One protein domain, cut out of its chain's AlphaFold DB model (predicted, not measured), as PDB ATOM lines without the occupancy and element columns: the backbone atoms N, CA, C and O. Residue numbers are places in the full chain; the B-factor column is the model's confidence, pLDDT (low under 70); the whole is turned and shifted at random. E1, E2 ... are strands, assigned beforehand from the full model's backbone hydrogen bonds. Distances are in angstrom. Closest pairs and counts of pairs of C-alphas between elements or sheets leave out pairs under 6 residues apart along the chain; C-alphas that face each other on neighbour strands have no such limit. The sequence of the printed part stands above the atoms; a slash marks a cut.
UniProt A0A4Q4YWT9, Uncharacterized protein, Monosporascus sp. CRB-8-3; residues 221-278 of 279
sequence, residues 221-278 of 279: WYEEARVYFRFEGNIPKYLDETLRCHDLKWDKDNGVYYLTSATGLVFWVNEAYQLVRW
ATOM      1  N   TRP A 221     -15.821 -14.365 -50.552       92.69
ATOM      2  CA  TRP A 221     -15.539 -15.714 -51.048       92.69
ATOM      3  C   TRP A 221     -14.618 -15.669 -52.273       92.69
ATOM      4  O   TRP A 221     -14.869 -14.919 -53.216       92.69
ATOM      5  N   TYR A 222     -13.562 -16.482 -52.262       92.50
ATOM      6  CA  TYR A 222     -12.610 -16.609 -53.358       92.50
ATOM      7  C   TYR A 222     -12.638 -18.030 -53.929       92.50
ATOM      8  O   TYR A 222     -12.010 -18.943 -53.388       92.50
ATOM      9  N   GLU A 223     -13.360 -18.203 -55.038       90.62
ATOM     10  CA  GLU A 223     -13.714 -19.508 -55.618       90.62
ATOM     11  C   GLU A 223     -12.498 -20.404 -55.895       90.62
ATOM     12  O   GLU A 223     -12.474 -21.558 -55.480       90.62
ATOM     13  N   GLU A 224     -11.448 -19.880 -56.536       91.25
ATOM     14  CA  GLU A 224     -10.285 -20.698 -56.922       91.25
ATOM     15  C   GLU A 224      -9.519 -21.266 -55.721       91.25
ATOM     16  O   GLU A 224      -8.996 -22.383 -55.773       91.25
ATOM     17  N   ALA A 225      -9.439 -20.489 -54.641       91.44
ATOM     18  CA  ALA A 225      -8.763 -20.891 -53.415       91.44
ATOM     19  C   ALA A 225      -9.698 -21.637 -52.452       91.44
ATOM     20  O   ALA A 225      -9.204 -22.304 -51.542       91.44
ATOM     21  N   ARG A 226     -11.018 -21.547 -52.677       93.06
ATOM     22  CA  ARG A 226     -12.093 -22.076 -51.827       93.06
ATOM     23  C   ARG A 226     -11.985 -21.595 -50.380       93.06
ATOM     24  O   ARG A 226     -12.056 -22.375 -49.432       93.06
ATOM     25  N   VAL A 227     -11.761 -20.292 -50.218       94.88
ATOM     26  CA  VAL A 227     -11.640 -19.635 -48.910       94.88
ATOM     27  C   VAL A 227     -12.431 -18.340 -48.883       94.88
ATOM     28  O   VAL A 227     -12.599 -17.681 -49.906       94.88
ATOM     29  N   TYR A 228     -12.838 -17.926 -47.688       95.25
ATOM     30  CA  TYR A 228     -13.215 -16.537 -47.463       95.25
ATOM     31  C   TYR A 228     -11.976 -15.722 -47.140       95.25
ATOM     32  O   TYR A 228     -11.145 -16.160 -46.355       95.25
ATOM     33  N   PHE A 229     -11.865 -14.522 -47.687       94.94
ATOM     34  CA  PHE A 229     -10.710 -13.653 -47.530       94.94
ATOM     35  C   PHE A 229     -11.141 -12.256 -47.085       94.94
ATOM     36  O   PHE A 229     -12.157 -11.736 -47.555       94.94
ATOM     37  N   ARG A 230     -10.372 -11.658 -46.173       94.12
ATOM     38  CA  ARG A 230     -10.470 -10.234 -45.827       94.12
ATOM     39  C   ARG A 230      -9.179  -9.732 -45.188       94.12
ATOM     40  O   ARG A 230      -8.329 -10.515 -44.762       94.12
ATOM     41  N   PHE A 231      -9.087  -8.418 -45.038       92.81
ATOM     42  CA  PHE A 231      -8.079  -7.782 -44.200       92.81
ATOM     43  C   PHE A 231      -8.618  -7.534 -42.790       92.81
ATOM     44  O   PHE A 231      -9.757  -7.115 -42.610       92.81
ATOM     45  N   GLU A 232      -7.791  -7.783 -41.777       90.88
ATOM     46  CA  GLU A 232      -8.008  -7.282 -40.419       90.88
ATOM     47  C   GLU A 232      -6.864  -6.314 -40.085       90.88
ATOM     48  O   GLU A 232      -5.750  -6.720 -39.738       90.88
ATOM     49  N   GLY A 233      -7.118  -5.013 -40.265       88.19
ATOM     50  CA  GLY A 233      -6.054  -4.007 -40.298       88.19
ATOM     51  C   GLY A 233      -5.136  -4.240 -41.501       88.19
ATOM     52  O   GLY A 233      -5.606  -4.327 -42.628       88.19
ATOM     53  N   ASN A 234      -3.832  -4.394 -41.259       88.69
ATOM     54  CA  ASN A 234      -2.843  -4.667 -42.314       88.69
ATOM     55  C   ASN A 234      -2.534  -6.162 -42.493       88.69
ATOM     56  O   ASN A 234      -1.637  -6.510 -43.257       88.69
ATOM     57  N   ILE A 235      -3.220  -7.046 -41.761       91.06
ATOM     58  CA  ILE A 235      -2.949  -8.485 -41.791       91.06
ATOM     59  C   ILE A 235      -4.040  -9.165 -42.623       91.06
ATOM     60  O   ILE A 235      -5.205  -9.167 -42.207       91.06
ATOM     61  N   PRO A 236      -3.697  -9.752 -43.781       95.06
ATOM     62  CA  PRO A 236      -4.646 -10.538 -44.546       95.06
ATOM     63  C   PRO A 236      -4.926 -11.865 -43.835       95.06
ATOM     64  O   PRO A 236      -4.014 -12.557 -43.367       95.06
ATOM     65  N   LYS A 237      -6.207 -12.226 -43.771       96.06
ATOM     66  CA  LYS A 237      -6.696 -13.453 -43.141       96.06
ATOM     67  C   LYS A 237      -7.608 -14.210 -44.085       96.06
ATOM     68  O   LYS A 237      -8.243 -13.620 -44.963       96.06
ATOM     69  N   TYR A 238      -7.717 -15.513 -43.862       96.25
ATOM     70  CA  TYR A 238      -8.690 -16.336 -44.563       96.25
ATOM     71  C   TYR A 238      -9.462 -17.260 -43.621       96.25
ATOM     72  O   TYR A 238      -8.938 -17.685 -42.589       96.25
ATOM     73  N   LEU A 239     -10.713 -17.565 -43.976       95.25
ATOM     74  CA  LEU A 239     -11.452 -18.689 -43.414       95.25
ATOM     75  C   LEU A 239     -11.396 -19.862 -44.384       95.25
ATOM     76  O   LEU A 239     -11.670 -19.693 -45.573       95.25
ATOM     77  N   ASP A 240     -11.067 -21.045 -43.874       91.88
ATOM     78  CA  ASP A 240     -11.235 -22.279 -44.638       91.88
ATOM     79  C   ASP A 240     -12.716 -22.690 -44.743       91.88
ATOM     80  O   ASP A 240     -13.608 -22.048 -44.187       91.88
ATOM     81  N   GLU A 241     -12.989 -23.790 -45.444       88.38
ATOM     82  CA  GLU A 241     -14.344 -24.330 -45.632       88.38
ATOM     83  C   GLU A 241     -15.032 -24.739 -44.324       88.38
ATOM     84  O   GLU A 241     -16.252 -24.861 -44.271       88.38
ATOM     85  N   THR A 242     -14.255 -24.938 -43.255       89.69
ATOM     86  CA  THR A 242     -14.759 -25.232 -41.907       89.69
ATOM     87  C   THR A 242     -14.873 -23.976 -41.040       89.69
ATOM     88  O   THR A 242     -15.079 -24.069 -39.830       89.69
ATOM     89  N   LEU A 243     -14.731 -22.797 -41.653       91.94
ATOM     90  CA  LEU A 243     -14.782 -21.475 -41.035       91.94
ATOM     91  C   LEU A 243     -13.706 -21.227 -39.971       91.94
ATOM     92  O   LEU A 243     -13.843 -20.328 -39.130       91.94
ATOM     93  N   ARG A 244     -12.601 -21.984 -40.001       91.75
ATOM     94  CA  ARG A 244     -11.445 -21.702 -39.144       91.75
ATOM     95  C   ARG A 244     -10.643 -20.567 -39.749       91.75
ATOM     96  O   ARG A 244     -10.378 -20.555 -40.944       91.75
ATOM     97  N   CYS A 245     -10.263 -19.622 -38.898       94.06
ATOM     98  CA  CYS A 245      -9.528 -18.432 -39.302       94.06
ATOM     99  C   CYS A 245      -8.022 -18.665 -39.229       94.06
ATOM    100  O   CYS A 245      -7.518 -19.139 -38.209       94.06
ATOM    101  N   HIS A 246      -7.328 -18.276 -40.293       94.69
ATOM    102  CA  HIS A 246      -5.891 -18.422 -40.463       94.69
ATOM    103  C   HIS A 246      -5.279 -17.106 -40.935       94.69
ATOM    104  O   HIS A 246      -5.906 -16.337 -41.670       94.69
ATOM    105  N   ASP A 247      -4.029 -16.880 -40.549       96.06
ATOM    106  CA  ASP A 247      -3.209 -15.819 -41.124       96.06
ATOM    107  C   ASP A 247      -2.592 -16.308 -42.434       96.06
ATOM    108  O   ASP A 247      -2.166 -17.465 -42.542       96.06
ATOM    109  N   LEU A 248      -2.498 -15.423 -43.425       95.69
ATOM    110  CA  LEU A 248      -1.649 -15.700 -44.576       95.69
ATOM    111  C   LEU A 248      -0.181 -15.670 -44.134       95.69
ATOM    112  O   LEU A 248       0.231 -14.881 -43.281       95.69
ATOM    113  N   LYS A 249       0.632 -16.534 -44.736       95.56
ATOM    114  CA  LYS A 249       2.072 -16.601 -44.480       95.56
ATOM    115  C   LYS A 249       2.766 -15.430 -45.162       95.56
ATOM    116  O   LYS A 249       2.387 -15.054 -46.262       95.56
ATOM    117  N   TRP A 250       3.793 -14.871 -44.529       96.25
ATOM    118  CA  TRP A 250       4.624 -13.830 -45.132       96.25
ATOM    119  C   TRP A 250       5.846 -14.449 -45.813       96.25
ATOM    120  O   TRP A 250       6.657 -15.102 -45.151       96.25
ATOM    121  N   ASP A 251       5.986 -14.225 -47.117       94.75
ATOM    122  CA  ASP A 251       7.195 -14.519 -47.877       94.75
ATOM    123  C   ASP A 251       8.128 -13.300 -47.827       94.75
ATOM    124  O   ASP A 251       7.816 -12.231 -48.354       94.75
ATOM    125  N   LYS A 252       9.282 -13.464 -47.172       94.25
ATOM    126  CA  LYS A 252      10.276 -12.395 -47.012       94.25
ATOM    127  C   LYS A 252      11.028 -12.075 -48.296       94.25
ATOM    128  O   LYS A 252      11.439 -10.930 -48.452       94.25
ATOM    129  N   ASP A 253      11.226 -13.062 -49.161       94.44
ATOM    130  CA  ASP A 253      12.045 -12.916 -50.362       94.44
ATOM    131  C   ASP A 253      11.263 -12.168 -51.442       94.44
ATOM    132  O   ASP A 253      11.812 -11.315 -52.138       94.44
ATOM    133  N   ASN A 254       9.958 -12.437 -51.523       92.06
ATOM    134  CA  ASN A 254       9.058 -11.794 -52.477       92.06
ATOM    135  C   ASN A 254       8.305 -10.589 -51.889       92.06
ATOM    136  O   ASN A 254       7.729  -9.807 -52.639       92.06
ATOM    137  N   GLY A 255       8.307 -10.418 -50.564       94.06
ATOM    138  CA  GLY A 255       7.620  -9.312 -49.898       94.06
ATOM    139  C   GLY A 255       6.096  -9.386 -50.019       94.06
ATOM    140  O   GLY A 255       5.445  -8.354 -50.171       94.06
ATOM    141  N   VAL A 256       5.526 -10.596 -49.978       94.75
ATOM    142  CA  VAL A 256       4.087 -10.830 -50.187       94.75
ATOM    143  C   VAL A 256       3.494 -11.761 -49.136       94.75
ATOM    144  O   VAL A 256       4.166 -12.631 -48.582       94.75
ATOM    145  N   TYR A 257       2.194 -11.611 -48.890       96.62
ATOM    146  CA  TYR A 257       1.416 -12.596 -48.144       96.62
ATOM    147  C   TYR A 257       0.917 -13.698 -49.072       96.62
ATOM    148  O   TYR A 257       0.483 -13.400 -50.180       96.62
ATOM    149  N   TYR A 258       0.918 -14.949 -48.615       96.44
ATOM    150  CA  TYR A 258       0.468 -16.094 -49.398       96.44
ATOM    151  C   TYR A 258      -0.246 -17.167 -48.568       96.44
ATOM    152  O   TYR A 258      -0.091 -17.262 -47.349       96.44
ATOM    153  N   LEU A 259      -1.021 -18.011 -49.244       96.44
ATOM    154  CA  LEU A 259      -1.601 -19.236 -48.700       96.44
ATOM    155  C   LEU A 259      -1.418 -20.396 -49.675       96.44
ATOM    156  O   LEU A 259      -1.229 -20.206 -50.876       96.44
ATOM    157  N   THR A 260      -1.503 -21.610 -49.143       94.38
ATOM    158  CA  THR A 260      -1.608 -22.836 -49.938       94.38
ATOM    159  C   THR A 260      -3.006 -23.397 -49.724       94.38
ATOM    160  O   THR A 260      -3.381 -23.668 -48.584       94.38
ATOM    161  N   SER A 261      -3.785 -23.529 -50.796       90.69
ATOM    162  CA  SER A 261      -5.144 -24.067 -50.729       90.69
ATOM    163  C   SER A 261      -5.135 -25.556 -50.371       90.69
ATOM    164  O   SER A 261      -4.109 -26.239 -50.453       90.69
ATOM    165  N   ALA A 262      -6.313 -26.101 -50.058       85.88
ATOM    166  CA  ALA A 262      -6.488 -27.539 -49.844       85.88
ATOM    167  C   ALA A 262      -6.095 -28.388 -51.073       85.88
ATOM    168  O   ALA A 262      -5.754 -29.560 -50.932       85.88
ATOM    169  N   THR A 263      -6.106 -27.798 -52.274       87.06
ATOM    170  CA  THR A 263      -5.689 -28.446 -53.529       87.06
ATOM    171  C   THR A 263      -4.188 -28.332 -53.810       87.06
ATOM    172  O   THR A 263      -3.722 -28.816 -54.838       87.06
ATOM    173  N   GLY A 264      -3.415 -27.704 -52.917       90.81
ATOM    174  CA  GLY A 264      -1.972 -27.505 -53.074       90.81
ATOM    175  C   GLY A 264      -1.588 -26.328 -53.975       90.81
ATOM    176  O   GLY A 264      -0.401 -26.115 -54.217       90.81
ATOM    177  N   LEU A 265      -2.558 -25.552 -54.466       93.75
ATOM    178  CA  LEU A 265      -2.293 -24.338 -55.234       93.75
ATOM    179  C   LEU A 265      -1.839 -23.217 -54.300       93.75
ATOM    180  O   LEU A 265      -2.360 -23.063 -53.195       93.75
ATOM    181  N   VAL A 266      -0.872 -22.422 -54.750       95.81
ATOM    182  CA  VAL A 266      -0.370 -21.275 -53.993       95.81
ATOM    183  C   VAL A 266      -1.040 -20.009 -54.505       95.81
ATOM    184  O   VAL A 266      -1.125 -19.788 -55.712       95.81
ATOM    185  N   PHE A 267      -1.507 -19.181 -53.581       96.62
ATOM    186  CA  PHE A 267      -2.086 -17.876 -53.867       96.62
ATOM    187  C   PHE A 267      -1.374 -16.814 -53.045       96.62
ATOM    188  O   PHE A 267      -1.026 -17.078 -51.898       96.62
ATOM    189  N   TRP A 268      -1.190 -15.621 -53.599       96.62
ATOM    190  CA  TRP A 268      -0.576 -14.485 -52.917       96.62
ATOM    191  C   TRP A 268      -1.456 -13.242 -53.008       96.62
ATOM    192  O   TRP A 268      -2.378 -13.190 -53.817       96.62
ATOM    193  N   VAL A 269      -1.207 -12.261 -52.145       96.06
ATOM    194  CA  VAL A 269      -1.957 -11.004 -52.130       96.06
ATOM    195  C   VAL A 269      -1.240  -9.958 -52.966       96.06
ATOM    196  O   VAL A 269      -0.130  -9.556 -52.622       96.06
ATOM    197  N   ASN A 270      -1.878  -9.520 -54.050       93.75
ATOM    198  CA  ASN A 270      -1.318  -8.520 -54.953       93.75
ATOM    199  C   ASN A 270      -1.410  -7.086 -54.414       93.75
ATOM    200  O   ASN A 270      -2.014  -6.819 -53.376       93.75
ATOM    201  N   GLU A 271      -0.830  -6.142 -55.155       91.19
ATOM    202  CA  GLU A 271      -0.856  -4.707 -54.830       91.19
ATOM    203  C   GLU A 271      -2.276  -4.116 -54.803       91.19
ATOM    204  O   GLU A 271      -2.512  -3.092 -54.167       91.19
ATOM    205  N   ALA A 272      -3.235  -4.774 -55.460       92.19
ATOM    206  CA  ALA A 272      -4.651  -4.422 -55.416       92.19
ATOM    207  C   ALA A 272      -5.389  -5.052 -54.219       92.19
ATOM    208  O   ALA A 272      -6.616  -4.984 -54.161       92.19
ATOM    209  N   TYR A 273      -4.667  -5.654 -53.266       90.94
ATOM    210  CA  TYR A 273      -5.216  -6.318 -52.081       90.94
ATOM    211  C   TYR A 273      -6.142  -7.499 -52.418       90.94
ATOM    212  O   TYR A 273      -7.066  -7.820 -51.670       90.94
ATOM    213  N   GLN A 274      -5.883  -8.168 -53.541       92.06
ATOM    214  CA  GLN A 274      -6.634  -9.328 -54.009       92.06
ATOM    215  C   GLN A 274      -5.789 -10.591 -53.917       92.06
ATOM    216  O   GLN A 274      -4.584 -10.574 -54.173       92.06
ATOM    217  N   LEU A 275      -6.443 -11.702 -53.587       93.94
ATOM    218  CA  LEU A 275      -5.830 -13.017 -53.659       93.94
ATOM    219  C   LEU A 275      -5.679 -13.404 -55.135       93.94
ATOM    220  O   LEU A 275      -6.650 -13.359 -55.873       93.94
ATOM    221  N   VAL A 276      -4.484 -13.768 -55.587       94.88
ATOM    222  CA  VAL A 276      -4.217 -14.179 -56.974       94.88
ATOM    223  C   VAL A 276      -3.359 -15.434 -56.996       94.88
ATOM    224  O   VAL A 276      -2.533 -15.657 -56.109       94.88
ATOM    225  N   ARG A 277      -3.558 -16.290 -57.998       95.00
ATOM    226  CA  ARG A 277      -2.790 -17.530 -58.121       95.00
ATOM    227  C   ARG A 277      -1.320 -17.219 -58.404       95.00
ATOM    228  O   ARG A 277      -1.002 -16.450 -59.307       95.00
ATOM    229  N   TRP A 278      -0.430 -17.850 -57.645       91.75
ATOM    230  CA  TRP A 278       1.005 -17.826 -57.892       91.75
ATOM    231  C   TRP A 278       1.309 -18.826 -59.013       91.75
ATOM    232  O   TRP A 278       1.247 -20.040 -58.802       91.75
TER     233      TRP A 278
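What this domain is: This is residues 221 to 278 of the 279 residues of an uncharacterized protein of Monosporascus sp. CRB-8-3 (UniProt A0A4Q4YWT9). A small sandwich of two short-stranded sheets, E1 E2 E3 and E4 E5 E6 E7, partly face to face, with E3 running on into E4 to join them along one side. The 58 printed residues hold no named helix and seven strands, E1 to E7, in two antiparallel meanders, each strand the neighbour of the one before; the class is all strand. The whole is compact, with a radius of gyration of the C-alphas of 10.4 A and spans of 30 by 25 by 18 A.

How they stand to each other: Residues 221 to 222 pair antiparallel with residues 227 to 228 of E1, residues 227 to 232. E1 forms a hairpin with E2, residues 235 to 239, where N 230 and O 237 are 3.1 A apart. E2 and E3, residues 245 to 247, form a hairpin with N 246 and O 238 at 2.9 A. E3 runs on into E4, residues 249 to 251, at 17 degrees. E4 and E5, residues 256 to 260, form a hairpin with N 249 and O 258 at 2.8 A. E5 and E6, residues 266 to 269, form another, with N 259 and O 267 at 2.8 A. E6 and E7, residues 275 to 277, form the last, with N 268 and O 276 at 2.8 A. Between the sheets, the closest C-alphas of E2 and E5 are those of Pro 236 and Tyr 257, 7.3 A apart.

Where its parts are: E1 is 15.4 A long from C-alpha 227 at (-11.640, -19.635, -48.910). E2 is 13.4 A long, E5 13.3 A and E6 10.6 A. E7 ends at C-alpha 277 at (-2.790, -17.530, -58.121).

The domain as a whole: The C-alphas of Thr 242 and Asp 253 are the two farthest apart, 30.7 A. The printed part has no cut, its links between strands are tight, and no printed residue is under 70 in pLDDT.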